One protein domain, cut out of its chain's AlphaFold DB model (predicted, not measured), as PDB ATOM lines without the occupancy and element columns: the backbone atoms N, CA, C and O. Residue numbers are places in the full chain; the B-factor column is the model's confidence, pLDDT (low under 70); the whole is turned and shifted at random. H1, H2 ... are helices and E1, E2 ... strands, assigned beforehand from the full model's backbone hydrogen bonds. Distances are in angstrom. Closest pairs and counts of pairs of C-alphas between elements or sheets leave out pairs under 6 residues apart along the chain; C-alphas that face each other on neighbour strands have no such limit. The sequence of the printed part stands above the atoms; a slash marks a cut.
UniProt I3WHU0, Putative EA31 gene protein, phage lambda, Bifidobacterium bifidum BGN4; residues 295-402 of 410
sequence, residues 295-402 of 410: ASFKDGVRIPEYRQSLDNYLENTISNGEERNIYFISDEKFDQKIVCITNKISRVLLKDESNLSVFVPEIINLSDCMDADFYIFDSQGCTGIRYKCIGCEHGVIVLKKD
ATOM      1  N   ALA A 295     184.817 215.145 131.786       78.25
ATOM      2  CA  ALA A 295     184.970 216.186 130.784       78.25
ATOM      3  C   ALA A 295     184.102 217.384 131.192       78.25
ATOM      4  O   ALA A 295     182.929 217.199 131.523       78.25
ATOM      5  N   SER A 296     184.668 218.593 131.205       77.19
ATOM      6  CA  SER A 296     183.963 219.771 131.713       77.19
ATOM      7  C   SER A 296     183.385 220.650 130.605       77.19
ATOM      8  O   SER A 296     184.053 220.946 129.613       77.19
ATOM      9  N   PHE A 297     182.150 221.115 130.796       79.25
ATOM     10  CA  PHE A 297     181.605 222.251 130.051       79.25
ATOM     11  C   PHE A 297     181.963 223.560 130.766       79.25
ATOM     12  O   PHE A 297     181.728 223.689 131.968       79.25
ATOM     13  N   LYS A 298     182.487 224.543 130.024       74.31
ATOM     14  CA  LYS A 298     182.863 225.857 130.578       74.31
ATOM     15  C   LYS A 298     181.657 226.679 131.044       74.31
ATOM     16  O   LYS A 298     181.715 227.312 132.090       74.31
ATOM     17  N   ASP A 299     180.550 226.601 130.309       77.94
ATOM     18  CA  ASP A 299     179.342 227.406 130.549       77.94
ATOM     19  C   ASP A 299     178.221 226.617 131.261       77.94
ATOM     20  O   ASP A 299     177.044 226.958 131.160       77.94
ATOM     21  N   GLY A 300     178.583 225.552 131.989       80.06
ATOM     22  CA  GLY A 300     177.643 224.668 132.689       80.06
ATOM     23  C   GLY A 300     177.209 223.441 131.877       80.06
ATOM     24  O   GLY A 300     177.333 223.399 130.653       80.06
ATOM     25  N   VAL A 301     176.710 222.404 132.561       84.69
ATOM     26  CA  VAL A 301     176.269 221.158 131.906       84.69
ATOM     27  C   VAL A 301     174.825 221.272 131.443       84.69
ATOM     28  O   VAL A 301     173.912 221.436 132.249       84.69
ATOM     29  N   ARG A 302     174.585 221.089 130.144       88.62
ATOM     30  CA  ARG A 302     173.222 220.896 129.630       88.62
ATOM     31  C   ARG A 302     172.789 219.440 129.779       88.62
ATOM     32  O   ARG A 302     173.599 218.529 129.659       88.62
ATOM     33  N   ILE A 303     171.501 219.210 129.989       89.62
ATOM     34  CA  ILE A 303     170.939 217.855 130.000       89.62
ATOM     35  C   ILE A 303     170.812 217.349 128.556       89.62
ATOM     36  O   ILE A 303     170.368 218.124 127.707       89.62
ATOM     37  N   PRO A 304     171.165 216.083 128.259       90.62
ATOM     38  CA  PRO A 304     170.928 215.506 126.941       90.62
ATOM     39  C   PRO A 304     169.444 215.512 126.557       90.62
ATOM     40  O   PRO A 304     168.600 215.020 127.309       90.62
ATOM     41  N   GLU A 305     169.126 216.008 125.365       91.44
ATOM     42  CA  GLU A 305     167.750 216.052 124.858       91.44
ATOM     43  C   GLU A 305     167.300 214.689 124.314       91.44
ATOM     44  O   GLU A 305     168.107 213.900 123.822       91.44
ATOM     45  N   TYR A 306     165.995 214.403 124.360       90.38
ATOM     46  CA  TYR A 306     165.440 213.180 123.771       90.38
ATOM     47  C   TYR A 306     165.799 213.082 122.278       90.38
ATOM     48  O   TYR A 306     165.600 214.032 121.525       90.38
ATOM     49  N   ARG A 307     166.320 211.921 121.852       88.62
ATOM     50  CA  ARG A 307     166.847 211.636 120.499       88.62
ATOM     51  C   ARG A 307     168.081 212.438 120.076       88.62
ATOM     52  O   ARG A 307     168.508 212.334 118.928       88.62
ATOM     53  N   GLN A 308     168.708 213.190 120.978       92.50
ATOM     54  CA  GLN A 308     169.995 213.814 120.684       92.50
ATOM     55  C   GLN A 308     171.072 212.738 120.497       92.50
ATOM     56  O   GLN A 308     171.198 211.833 121.327       92.50
ATOM     57  N   SER A 309     171.857 212.822 119.421       90.00
ATOM     58  CA  SER A 309     173.007 211.933 119.240       90.00
ATOM     59  C   SER A 309     174.085 212.234 120.283       90.00
ATOM     60  O   SER A 309     174.244 213.370 120.735       90.00
ATOM     61  N   LEU A 310     174.845 211.206 120.663       87.94
ATOM     62  CA  LEU A 310     175.932 211.369 121.624       87.94
ATOM     63  C   LEU A 310     177.005 212.335 121.106       87.94
ATOM     64  O   LEU A 310     177.453 213.196 121.853       87.94
ATOM     65  N   ASP A 311     177.355 212.243 119.824       87.38
ATOM     66  CA  ASP A 311     178.366 213.106 119.209       87.38
ATOM     67  C   ASP A 311     177.957 214.585 119.271       87.38
ATOM     68  O   ASP A 311     178.733 215.415 119.737       87.38
ATOM     69  N   ASN A 312     176.703 214.908 118.928       88.94
ATOM     70  CA  ASN A 312     176.188 216.280 119.029       88.94
ATOM     71  C   ASN A 312     176.112 216.761 120.481       88.94
ATOM     72  O   ASN A 312     176.172 217.962 120.748       88.94
ATOM     73  N   TYR A 313     175.915 215.849 121.436       89.56
ATOM     74  CA  TYR A 313     175.922 216.200 122.850       89.56
ATOM     75  C   TYR A 313     177.337 216.572 123.330       89.56
ATOM     76  O   TYR A 313     177.480 217.569 124.041       89.56
ATOM     77  N   LEU A 314     178.361 215.829 122.886       86.69
ATOM     78  CA  LEU A 314     179.763 215.914 123.325       86.69
ATOM     79  C   LEU A 314     180.663 216.864 122.513       86.69
ATOM     80  O   LEU A 314     181.814 217.061 122.907       86.69
ATOM     81  N   GLU A 315     180.171 217.428 121.406       81.81
ATOM     82  CA  GLU A 315     180.935 218.140 120.361       81.81
ATOM     83  C   GLU A 315     181.961 219.171 120.882       81.81
ATOM     84  O   GLU A 315     183.025 219.335 120.292       81.81
ATOM     85  N   ASN A 316     181.691 219.816 122.022       70.38
ATOM     86  CA  ASN A 316     182.551 220.853 122.613       70.38
ATOM     87  C   ASN A 316     183.229 220.446 123.934       70.38
ATOM     88  O   ASN A 316     183.873 221.273 124.579       70.38
ATOM     89  N   THR A 317     183.067 219.195 124.361       71.00
ATOM     90  CA  THR A 317     183.502 218.712 125.684       71.00
ATOM     91  C   THR A 317     184.669 217.738 125.579       71.00
ATOM     92  O   THR A 317     185.523 217.695 126.463       71.00
ATOM     93  N   ILE A 318     184.708 216.923 124.521       69.25
ATOM     94  CA  ILE A 318     185.694 215.850 124.372       69.25
ATOM     95  C   ILE A 318     186.445 216.031 123.058       69.25
ATOM     96  O   ILE A 318     185.876 215.921 121.977       69.25
ATOM     97  N   SER A 319     187.753 216.258 123.158       55.38
ATOM     98  CA  SER A 319     188.651 216.355 122.010       55.38
ATOM     99  C   SER A 319     188.771 214.996 121.302       55.38
ATOM    100  O   SER A 319     189.493 214.120 121.765       55.38
ATOM    101  N   ASN A 320     188.041 214.838 120.195       49.53
ATOM    102  CA  ASN A 320     188.176 213.845 119.118       49.53
ATOM    103  C   ASN A 320     188.562 212.391 119.485       49.53
ATOM    104  O   ASN A 320     189.734 212.047 119.610       49.53
ATOM    105  N   GLY A 321     187.568 211.494 119.418       53.69
ATOM    106  CA  GLY A 321     187.751 210.173 118.790       53.69
ATOM    107  C   GLY A 321     187.877 208.943 119.692       53.69
ATOM    108  O   GLY A 321     187.920 207.830 119.169       53.69
ATOM    109  N   GLU A 322     187.900 209.078 121.018       54.16
ATOM    110  CA  GLU A 322     187.802 207.896 121.884       54.16
ATOM    111  C   GLU A 322     186.346 207.431 121.997       54.16
ATOM    112  O   GLU A 322     185.554 207.974 122.776       54.16
ATOM    113  N   GLU A 323     185.998 206.389 121.241       63.66
ATOM    114  CA  GLU A 323     184.769 205.639 121.484       63.66
ATOM    115  C   GLU A 323     184.846 204.971 122.860       63.66
ATOM    116  O   GLU A 323     185.668 204.088 123.115       63.66
ATOM    117  N   ARG A 324     183.970 205.404 123.764       72.56
ATOM    118  CA  ARG A 324     183.826 204.846 125.104       72.56
ATOM    119  C   ARG A 324     182.418 204.314 125.277       72.56
ATOM    120  O   ARG A 324     181.449 204.790 124.690       72.56
ATOM    121  N   ASN A 325     182.310 203.332 126.157       76.31
ATOM    122  CA  ASN A 325     181.018 202.822 126.589       76.31
ATOM    123  C   ASN A 325     180.353 203.758 127.610       76.31
ATOM    124  O   ASN A 325     179.129 203.762 127.721       76.31
ATOM    125  N   ILE A 326     181.153 204.531 128.360       81.38
ATOM    126  CA  ILE A 326     180.693 205.435 129.420       81.38
ATOM    127  C   ILE A 326     181.495 206.741 129.394       81.38
ATOM    128  O   ILE A 326     182.728 206.721 129.327       81.38
ATOM    129  N   TYR A 327     180.785 207.862 129.487       84.88
ATOM    130  CA  TYR A 327     181.332 209.217 129.525       84.88
ATOM    131  C   TYR A 327     180.905 209.917 130.817       84.88
ATOM    132  O   TYR A 327     179.723 209.906 131.147       84.88
ATOM    133  N   PHE A 328     181.849 210.536 131.530       84.44
ATOM    134  CA  PHE A 328     181.594 211.324 132.741       84.44
ATOM    135  C   PHE A 328     181.749 212.798 132.396       84.44
ATOM    136  O   PHE A 328     182.748 213.184 131.792       84.44
ATOM    137  N   ILE A 329     180.752 213.609 132.721       88.00
ATOM    138  CA  ILE A 329     180.635 214.991 132.261       88.00
ATOM    139  C   ILE A 329     180.190 215.865 133.422       88.00
ATOM    140  O   ILE A 329     179.221 215.532 134.099       88.00
ATOM    141  N   SER A 330     180.889 216.964 133.668       87.12
ATOM    142  CA  SER A 330     180.536 217.903 134.732       87.12
ATOM    143  C   SER A 330     180.629 219.346 134.258       87.12
ATOM    144  O   SER A 330     181.091 219.626 133.152       87.12
ATOM    145  N   ASP A 331     180.165 220.285 135.075       82.94
ATOM    146  CA  ASP A 331     180.577 221.678 134.927       82.94
ATOM    147  C   ASP A 331     181.960 221.848 135.575       82.94
ATOM    148  O   ASP A 331     182.494 220.917 136.191       82.94
ATOM    149  N   GLU A 332     182.572 223.023 135.418       75.44
ATOM    150  CA  GLU A 332     183.883 223.308 136.019       75.44
ATOM    151  C   GLU A 332     183.887 223.221 137.556       75.44
ATOM    152  O   GLU A 332     184.942 223.000 138.150       75.44
ATOM    153  N   LYS A 333     182.728 223.386 138.206       77.75
ATOM    154  CA  LYS A 333     182.584 223.382 139.669       77.75
ATOM    155  C   LYS A 333     182.168 222.025 140.238       77.75
ATOM    156  O   LYS A 333     182.206 221.856 141.452       77.75
ATOM    157  N   PHE A 334     181.845 221.058 139.377       73.00
ATOM    158  CA  PHE A 334     181.233 219.773 139.721       73.00
ATOM    159  C   PHE A 334     179.870 219.896 140.425       73.00
ATOM    160  O   PHE A 334     179.448 218.949 141.091       73.00
ATOM    161  N   ASP A 335     179.168 221.021 140.248       80.00
ATOM    162  CA  ASP A 335     177.833 221.232 140.822       80.00
ATOM    163  C   ASP A 335     176.809 220.312 140.135       80.00
ATOM    164  O   ASP A 335     175.935 219.724 140.778       80.00
ATOM    165  N   GLN A 336     176.960 220.128 138.823       85.88
ATOM    166  CA  GLN A 336     176.196 219.181 138.028       85.88
ATOM    167  C   GLN A 336     177.104 218.107 137.424       85.88
ATOM    168  O   GLN A 336     178.100 218.398 136.762       85.88
ATOM    169  N   LYS A 337     176.720 216.841 137.623       89.69
ATOM    170  CA  LYS A 337     177.437 215.656 137.139       89.69
ATOM    171  C   LYS A 337     176.505 214.756 136.337       89.69
ATOM    172  O   LYS A 337     175.470 214.325 136.838       89.69
ATOM    173  N   ILE A 338     176.888 214.456 135.102       91.56
ATOM    174  CA  ILE A 338     176.159 213.608 134.162       91.56
ATOM    175  C   ILE A 338     177.045 212.445 133.710       91.56
ATOM    176  O   ILE A 338     178.204 212.629 133.350       91.56
ATOM    177  N   VAL A 339     176.484 211.238 133.688       90.12
ATOM    178  CA  VAL A 339     177.119 210.036 133.144       90.12
ATOM    179  C   VAL A 339     176.320 209.538 131.945       90.12
ATOM    180  O   VAL A 339     175.148 209.196 132.067       90.12
ATOM    181  N   CYS A 340     176.949 209.478 130.776       89.44
ATOM    182  CA  CYS A 340     176.323 208.972 129.554       89.44
ATOM    183  C   CYS A 340     176.785 207.542 129.286       89.44
ATOM    184  O   CYS A 340     177.986 207.280 129.283       89.44
ATOM    185  N   ILE A 341     175.849 206.632 129.031       86.25
ATOM    186  CA  ILE A 341     176.114 205.217 128.742       86.25
ATOM    187  C   ILE A 341     175.659 204.911 127.320       86.25
ATOM    188  O   ILE A 341     174.526 205.219 126.952       86.25
ATOM    189  N   THR A 342     176.519 204.277 126.525       82.50
ATOM    190  CA  THR A 342     176.217 203.950 125.126       82.50
ATOM    191  C   THR A 342     175.726 202.511 124.974       82.50
ATOM    192  O   THR A 342     176.203 201.584 125.630       82.50
ATOM    193  N   ASN A 343     174.784 202.290 124.056       68.62
ATOM    194  CA  ASN A 343     174.216 200.969 123.752       68.62
ATOM    195  C   ASN A 343     175.184 200.028 122.995       68.62
ATOM    196  O   ASN A 343     174.807 198.930 122.597       68.62
ATOM    197  N   LYS A 344     176.459 200.410 122.803       57.78
ATOM    198  CA  LYS A 344     177.497 199.458 122.361       57.78
ATOM    199  C   LYS A 344     177.860 198.449 123.462       57.78
ATOM    200  O   LYS A 344     178.509 197.441 123.183       57.78
ATOM    201  N   ILE A 345     177.394 198.663 124.696       51.44
ATOM    202  CA  ILE A 345     177.388 197.639 125.740       51.44
ATOM    203  C   ILE A 345     176.315 196.610 125.375       51.44
ATOM    204  O   ILE A 345     175.122 196.820 125.582       51.44
ATOM    205  N   SER A 346     176.742 195.469 124.840       45.16
ATOM    206  CA  SER A 346     175.894 194.292 124.650       45.16
ATOM    207  C   SER A 346     175.182 193.967 125.970       45.16
ATOM    208  O   SER A 346     175.857 193.432 126.849       45.16
ATOM    209  N   ARG A 347     173.885 194.326 126.112       51.84
ATOM    210  CA  ARG A 347     172.875 193.915 127.136       51.84
ATOM    211  C   ARG A 347     171.934 195.027 127.656       51.84
ATOM    212  O   ARG A 347     171.108 194.723 128.510       51.84
ATOM    213  N   VAL A 348     171.984 196.270 127.171       57.62
ATOM    214  CA  VAL A 348     171.046 197.321 127.631       57.62
ATOM    215  C   VAL A 348     169.663 197.135 126.979       57.62
ATOM    216  O   VAL A 348     169.397 197.639 125.892       57.62
ATOM    217  N   LEU A 349     168.775 196.364 127.616       54.78
ATOM    218  CA  LEU A 349     167.376 196.211 127.195       54.78
ATOM    219  C   LEU A 349     166.501 197.238 127.923       54.78
ATOM    220  O   LEU A 349     166.253 197.124 129.116       54.78
ATOM    221  N   LEU A 350     166.021 198.240 127.187       55.12
ATOM    222  CA  LEU A 350     165.103 199.269 127.679       55.12
ATOM    223  C   LEU A 350     163.683 198.982 127.187       55.12
ATOM    224  O   LEU A 350     163.213 199.586 126.226       55.12
ATOM    225  N   LYS A 351     162.996 198.031 127.817       50.16
ATOM    226  CA  LYS A 351     161.549 197.856 127.635       50.16
ATOM    227  C   LYS A 351     160.903 197.678 129.009       50.16
ATOM    228  O   LYS A 351     160.806 196.566 129.502       50.16
ATOM    229  N   ASP A 352     160.517 198.804 129.607       54.06
ATOM    230  CA  ASP A 352     159.633 198.907 130.782       54.06
ATOM    231  C   ASP A 352     160.119 198.344 132.128       54.06
ATOM    232  O   ASP A 352     159.332 197.809 132.907       54.06
ATOM    233  N   GLU A 353     161.386 198.560 132.485       57.72
ATOM    234  CA  GLU A 353     161.865 198.280 133.845       57.72
ATOM    235  C   GLU A 353     162.178 199.573 134.618       57.72
ATOM    236  O   GLU A 353     162.769 200.527 134.107       57.72
ATOM    237  N   SER A 354     161.755 199.621 135.886       67.81
ATOM    238  CA  SER A 354     162.076 200.704 136.830       67.81
ATOM    239  C   SER A 354     163.560 200.736 137.207       67.81
ATOM    240  O   SER A 354     164.034 201.748 137.728       67.81
ATOM    241  N   ASN A 355     164.287 199.660 136.907       71.25
ATOM    242  CA  ASN A 355     165.720 199.524 137.089       71.25
ATOM    243  C   ASN A 355     166.382 199.116 135.769       71.25
ATOM    244  O   ASN A 355     165.762 198.482 134.924       71.25
ATOM    245  N   LEU A 356     167.652 199.464 135.610       75.62
ATOM    246  CA  LEU A 356     168.487 199.082 134.487       75.62
ATOM    247  C   LEU A 356     169.818 198.547 135.011       75.62
ATOM    248  O   LEU A 356     170.494 199.207 135.797       75.62
ATOM    249  N   SER A 357     170.215 197.375 134.531       73.12
ATOM    250  CA  SER A 357     171.501 196.762 134.858       73.12
ATOM    251  C   SER A 357     172.497 196.999 133.728       73.12
ATOM    252  O   SER A 357     172.273 196.569 132.596       73.12
ATOM    253  N   VAL A 358     173.611 197.664 134.029       71.62
ATOM    254  CA  VAL A 358     174.668 197.966 133.058       71.62
ATOM    255  C   VAL A 358     175.948 197.250 133.463       71.62
ATOM    256  O   VAL A 358     176.492 197.490 134.537       71.62
ATOM    257  N   PHE A 359     176.452 196.376 132.592       65.19
ATOM    258  CA  PHE A 359     177.763 195.768 132.792       65.19
ATOM    259  C   PHE A 359     178.855 196.770 132.438       65.19
ATOM    260  O   PHE A 359     178.872 197.303 131.324       65.19
ATOM    261  N   VAL A 360     179.780 196.989 133.365       60.78
ATOM    262  CA  VAL A 360     180.913 197.877 133.137       60.78
ATOM    263  C   VAL A 360     182.205 197.115 133.400       60.78
ATOM    264  O   VAL A 360     182.365 196.558 134.485       60.78
ATOM    265  N   PRO A 361     183.153 197.090 132.444       51.38
ATOM    266  CA  PRO A 361     184.499 196.598 132.721       51.38
ATOM    267  C   PRO A 361     185.076 197.362 133.923       51.38
ATOM    268  O   PRO A 361     184.974 198.581 133.936       51.38
ATOM    269  N   GLU A 362     185.640 196.658 134.911       50.66
ATOM    270  CA  GLU A 362     185.952 197.058 136.307       50.66
ATOM    271  C   GLU A 362     186.732 198.385 136.548       50.66
ATOM    272  O   GLU A 362     187.764 198.406 137.216       50.66
ATOM    273  N   ILE A 363     186.268 199.526 136.031       56.59
ATOM    274  CA  ILE A 363     186.980 200.814 136.065       56.59
ATOM    275  C   ILE A 363     185.985 201.986 136.214       56.59
ATOM    276  O   ILE A 363     185.978 202.915 135.411       56.59
ATOM    277  N   ILE A 364     185.119 201.962 137.237       65.44
ATOM    278  CA  ILE A 364     184.359 203.149 137.692       65.44
ATOM    279  C   ILE A 364     184.446 203.235 139.211       65.44
ATOM    280  O   ILE A 364     184.124 202.270 139.902       65.44
ATOM    281  N   ASN A 365     184.834 204.399 139.742       67.94
ATOM    282  CA  ASN A 365     184.699 204.659 141.173       67.94
ATOM    283  C   ASN A 365     183.294 205.213 141.444       67.94
ATOM    284  O   ASN A 365     183.021 206.383 141.183       67.94
ATOM    285  N   LEU A 366     182.409 204.362 141.962       72.38
ATOM    286  CA  LEU A 366     181.002 204.704 142.187       72.38
ATOM    287  C   LEU A 366     180.795 205.771 143.255       72.38
ATOM    288  O   LEU A 366     179.802 206.486 143.173       72.38
ATOM    289  N   SER A 367     181.719 205.905 144.216       69.56
ATOM    290  CA  SER A 367     181.617 206.925 145.271       69.56
ATOM    291  C   SER A 367     181.565 208.343 144.698       69.56
ATOM    292  O   SER A 367     180.899 209.216 145.238       69.56
ATOM    293  N   ASP A 368     182.198 208.541 143.547       70.94
ATOM    294  CA  ASP A 368     182.278 209.813 142.838       70.94
ATOM    295  C   ASP A 368     181.105 210.037 141.860       70.94
ATOM    296  O   ASP A 368     180.891 211.151 141.381       70.94
ATOM    297  N   CYS A 369     180.307 208.993 141.603       76.56
ATOM    298  CA  CYS A 369     179.107 209.043 140.763       76.56
ATOM    299  C   CYS A 369     177.794 208.949 141.551       76.56
ATOM    300  O   CYS A 369     176.736 208.894 140.925       76.56
ATOM    301  N   MET A 370     177.828 208.869 142.887       78.88
ATOM    302  CA  MET A 370     176.625 208.638 143.706       78.88
ATOM    303  C   MET A 370     175.541 209.702 143.500       78.88
ATOM    304  O   MET A 370     174.350 209.409 143.557       78.88
ATOM    305  N   ASP A 371     175.955 210.934 143.252       84.75
ATOM    306  CA  ASP A 371     175.124 212.112 143.016       84.75
ATOM    307  C   ASP A 371     174.908 212.418 141.524       84.75
ATOM    308  O   ASP A 371     174.051 213.239 141.190       84.75
ATOM    309  N   ALA A 372     175.599 211.726 140.616       89.81
ATOM    310  CA  ALA A 372     175.505 211.969 139.181       89.81
ATOM    311  C   ALA A 372     174.167 211.500 138.572       89.81
ATOM    312  O   ALA A 372     173.533 210.554 139.049       89.81
ATOM    313  N   ASP A 373     173.742 212.165 137.499       92.88
ATOM    314  CA  ASP A 373     172.598 211.777 136.667       92.88
ATOM    315  C   ASP A 373     173.050 210.889 135.507       92.88
ATOM    316  O   ASP A 373     173.901 211.280 134.712       92.88
ATOM    317  N   PHE A 374     172.454 209.707 135.364       91.25
ATOM    318  CA  PHE A 374     172.788 208.764 134.301       91.25
ATOM    319  C   PHE A 374     171.795 208.863 133.137       91.25
ATOM    320  O   PHE A 374     170.583 208.836 133.356       91.25
ATOM    321  N   TYR A 375     172.308 208.911 131.905       90.88
ATOM    322  CA  TYR A 375     171.526 208.911 130.663       90.88
ATOM    323  C   TYR A 375     172.018 207.822 129.710       90.88
ATOM    324  O   TYR A 375     173.220 207.578 129.588       90.88
ATOM    325  N   ILE A 376     171.080 207.176 129.016       88.25
ATOM    326  CA  ILE A 376     171.369 206.097 128.068       88.25
ATOM    327  C   ILE A 376     171.207 206.610 126.637       88.25
ATOM    328  O   ILE A 376     170.196 207.230 126.316       88.25
ATOM    329  N   PHE A 377     172.182 206.304 125.785       87.69
ATOM    330  CA  PHE A 377     172.176 206.607 124.358       87.69
ATOM    331  C   PHE A 377     172.097 205.309 123.556       87.69
ATOM    332  O   PHE A 377     173.001 204.472 123.628       87.69
ATOM    333  N   ASP A 378     171.024 205.145 122.786       84.12
ATOM    334  CA  ASP A 378     170.810 204.015 121.887       84.12
ATOM    335  C   ASP A 378     171.019 204.398 120.411       84.12
ATOM    336  O   ASP A 378     171.559 205.458 120.094       84.12
ATOM    337  N   SER A 379     170.631 203.513 119.485       83.12
ATOM    338  CA  SER A 379     170.755 203.756 118.040       83.12
ATOM    339  C   SER A 379     169.951 204.960 117.529       83.12
ATOM    340  O   SER A 379     170.204 205.425 116.425       83.12
ATOM    341  N   GLN A 380     168.965 205.430 118.295       84.38
ATOM    342  CA  GLN A 380     168.118 206.590 118.010       84.38
ATOM    343  C   GLN A 380     168.554 207.841 118.799       84.38
ATOM    344  O   GLN A 380     167.919 208.886 118.668       84.38
ATOM    345  N   GLY A 381     169.617 207.757 119.610       86.31
ATOM    346  CA  GLY A 381     170.119 208.846 120.453       86.31
ATOM    347  C   GLY A 381     169.768 208.677 121.934       86.31
ATOM    348  O   GLY A 381     169.530 207.570 122.414       86.31
ATOM    349  N   CYS A 382     169.783 209.773 122.693       89.81
ATOM    350  CA  CYS A 382     169.432 209.758 124.112       89.81
ATOM    351  C   CYS A 382     167.972 209.325 124.318       89.81
ATOM    352  O   CYS A 382     167.052 209.840 123.678       89.81
ATOM    353  N   THR A 383     167.740 208.429 125.273       86.00
ATOM    354  CA  THR A 383     166.401 207.919 125.607       86.00
ATOM    355  C   THR A 383     165.540 208.944 126.345       86.00
ATOM    356  O   THR A 383     164.340 208.734 126.507       86.00
ATOM    357  N   GLY A 384     166.139 210.047 126.810       86.81
ATOM    358  CA  GLY A 384     165.489 211.079 127.621       86.81
ATOM    359  C   GLY A 384     165.174 210.635 129.054       86.81
ATOM    360  O   GLY A 384     164.629 211.412 129.834       86.81
ATOM    361  N   ILE A 385     165.509 209.397 129.428       86.00
ATOM    362  CA  ILE A 385     165.241 208.869 130.764       86.00
ATOM    363  C   ILE A 385     166.445 209.145 131.661       86.00
ATOM    364  O   ILE A 385     167.561 208.707 131.377       86.00
ATOM    365  N   ARG A 386     166.186 209.826 132.779       90.19
ATOM    366  CA  ARG A 386     167.155 210.027 133.856       90.19
ATOM    367  C   ARG A 386     167.173 208.823 134.795       90.19
ATOM    368  O   ARG A 386     166.125 208.390 135.284       90.19
ATOM    369  N   TYR A 387     168.370 208.346 135.107       89.94
ATOM    370  CA  TYR A 387     168.598 207.297 136.092       89.94
ATOM    371  C   TYR A 387     169.544 207.753 137.208       89.94
ATOM    372  O   TYR A 387     170.391 208.622 137.009       89.94
ATOM    373  N   LYS A 388     169.432 207.118 138.376       90.50
ATOM    374  CA  LYS A 388     170.376 207.237 139.495       90.50
ATOM    375  C   LYS A 388     171.027 205.894 139.795       90.50
ATOM    376  O   LYS A 388     170.365 204.860 139.731       90.50
ATOM    377  N   CYS A 389     172.310 205.908 140.142       87.06
ATOM    378  CA  CYS A 389     173.006 204.713 140.611       87.06
ATOM    379  C   CYS A 389     172.515 204.330 142.011       87.06
ATOM    380  O   CYS A 389     172.512 205.164 142.912       87.06
ATOM    381  N   ILE A 390     172.112 203.070 142.191       86.88
ATOM    382  CA  ILE A 390     171.662 202.541 143.489       86.88
ATOM    383  C   ILE A 390     172.566 201.430 144.036       86.88
ATOM    384  O   ILE A 390     172.366 200.989 145.164       86.88
ATOM    385  N   GLY A 391     173.566 200.983 143.272       81.50
ATOM    386  CA  GLY A 391     174.527 199.983 143.727       81.50
ATOM    387  C   GLY A 391     175.326 199.340 142.598       81.50
ATOM    388  O   GLY A 391     175.130 199.635 141.418       81.50
ATOM    389  N   CYS A 392     176.233 198.443 142.979       74.44
ATOM    390  CA  CYS A 392     176.996 197.613 142.054       74.44
ATOM    391  C   CYS A 392     177.300 196.258 142.679       74.44
ATOM    392  O   CYS A 392     177.771 196.185 143.814       74.44
ATOM    393  N   GLU A 393     177.064 195.198 141.912       66.19
ATOM    394  CA  GLU A 393     177.380 193.828 142.294       66.19
ATOM    395  C   GLU A 393     178.033 193.108 141.112       66.19
ATOM    396  O   GLU A 393     177.539 193.162 139.989       66.19
ATOM    397  N   HIS A 394     179.155 192.422 141.357       66.38
ATOM    398  CA  HIS A 394     179.831 191.572 140.365       66.38
ATOM    399  C   HIS A 394     180.145 192.266 139.015       66.38
ATOM    400  O   HIS A 394     180.063 191.646 137.956       66.38
ATOM    401  N   GLY A 395     180.493 193.562 139.039       62.50
ATOM    402  CA  GLY A 395     180.803 194.346 137.830       62.50
ATOM    403  C   GLY A 395     179.572 194.853 137.064       62.50
ATOM    404  O   GLY A 395     179.693 195.361 135.948       62.50
ATOM    405  N   VAL A 396     178.381 194.728 137.652       70.44
ATOM    406  CA  VAL A 396     177.123 195.242 137.109       70.44
ATOM    407  C   VAL A 396     176.656 196.414 137.964       70.44
ATOM    408  O   VAL A 396     176.396 196.254 139.155       70.44
ATOM    409  N   ILE A 397     176.530 197.592 137.354       77.69
ATOM    410  CA  ILE A 397     175.918 198.768 137.975       77.69
ATOM    411  C   ILE A 397     174.403 198.640 137.858       77.69
ATOM    412  O   ILE A 397     173.885 198.377 136.771       77.69
ATOM    413  N   VAL A 398     173.699 198.877 138.962       83.12
ATOM    414  CA  VAL A 398     172.238 198.932 138.987       83.12
ATOM    415  C   VAL A 398     171.802 200.388 139.042       83.12
ATOM    416  O   VAL A 398     172.127 201.135 139.969       83.12
ATOM    417  N   LEU A 399     171.060 200.790 138.021       86.75
ATOM    418  CA  LEU A 399     170.497 202.116 137.856       86.75
ATOM    419  C   LEU A 399     168.994 202.060 138.108       86.75
ATOM    420  O   LEU A 399     168.336 201.118 137.687       86.75
ATOM    421  N   LYS A 400     168.430 203.074 138.757       87.38
ATOM    422  CA  LYS A 400     166.989 203.206 138.986       87.38
ATOM    423  C   LYS A 400     166.461 204.430 138.263       87.38
ATOM    424  O   LYS A 400     167.071 205.496 138.344       87.38
ATOM    425  N   LYS A 401     165.333 204.283 137.563       88.00
ATOM    426  CA  LYS A 401     164.647 205.404 136.914       88.00
ATOM    427  C   LYS A 401     164.250 206.424 137.972       88.00
ATOM    428  O   LYS A 401     163.624 206.081 138.977       88.00
ATOM    429  N   ASP A 402     164.608 207.675 137.733       83.62
ATOM    430  CA  ASP A 402     164.280 208.765 138.634       83.62
ATOM    431  C   ASP A 402     162.918 209.369 138.258       83.62
ATOM    432  O   ASP A 402     162.719 209.872 137.152       83.62
TER     433      ASP A 402
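What this domain is: This is residues 295 to 402 of the 410 residues of the protein "Putative EA31 gene protein, phage lambda" of Bifidobacterium bifidum BGN4 (UniProt I3WHU0). One strongly twisted sheet of seven strands makes the body, and its long strand E6 bends to pass from the pairing with E5 to the pairing with E7. The short helix H1 sits on the sheet beside the strands, over none of them, and long loops join several of the parts. The printed part has 108 residues, in the order E1, H1, E2, E3, E4, E5, E6, E7, and the mixed sheet runs E1, E2, E3, E5, E6, E7, E4. The class is mostly strand, with under half of the residues in named elements. The whole is compact, with a radius of gyration of the C-alphas of 13.1 A, and rounded, spanning 34 by 30 by 25 A.

How they stand to each other: Start at the edge strand E1, residues 295 to 297: it is parallel to E2, residues 326 to 331, with N 295 and O 328 2.9 A apart. Between them comes H1, residues 310 to 314, on the sheet at a height of 5.1 A; E1, H1 and E2 form a strand-helix-strand unit, two parallel neighbour strands with a helix between, with a right-handed crossover. In H1 every O i to N i+4 pair is within hydrogen-bond range. E2 forms an antiparallel hairpin with E3, residues 337 to 342; look at N 329 and O 338, 2.8 A apart. E3 is parallel to E5, residues 373 to 378, with N 341 and O 375 2.8 A apart. E5, E6, residues 381 to 393, and E7, residues 396 to 401, form a meander, each strand the antiparallel neighbour of the one before. E6 bends by 85 degrees at residue 384; its pairing is staggered, with E5 over residues 381 to 387 and with E7 over 387 to 393. Check N 387 and O 374, 2.9 A, then N 390 and O 398, 2.9 A. The other edge strand, E4, residues 355 to 359, is antiparallel to E7, with N 358 and O 397 2.8 A apart; E4 to E7 form a Greek key, a meander whose last strand is also the antiparallel neighbour of the strand before it. The closest C-alphas of H1 and E6 are those of Leu 310 and Gly 381, 6.4 A apart.

Where its parts are: Find C-alpha 295 at (184.970, 216.186, 130.784), where E1 begins. E2 measures 17.2 A from first to last C-alpha, E3 and E5 16.8 A each, and E7 16.1 A. E6, the longest strand by residues, runs 27.5 A from C-alpha 381 at (170.119, 208.846, 120.453). E7 ends at C-alpha 401, (164.647, 205.404, 136.914).

The domain as a whole: The C-alphas of Asp 299 and His 394, the two farthest apart, are 37.2 A apart. The printed part has no cut. The links E1 to H1, H1 to E2, E3 to E4 and E4 to E5 are long. The mean pLDDT of the printed part is 76.8; it is under 70 at residues 318 to 323, 343 to 354, 359 to 365, 367 and 393 to 395.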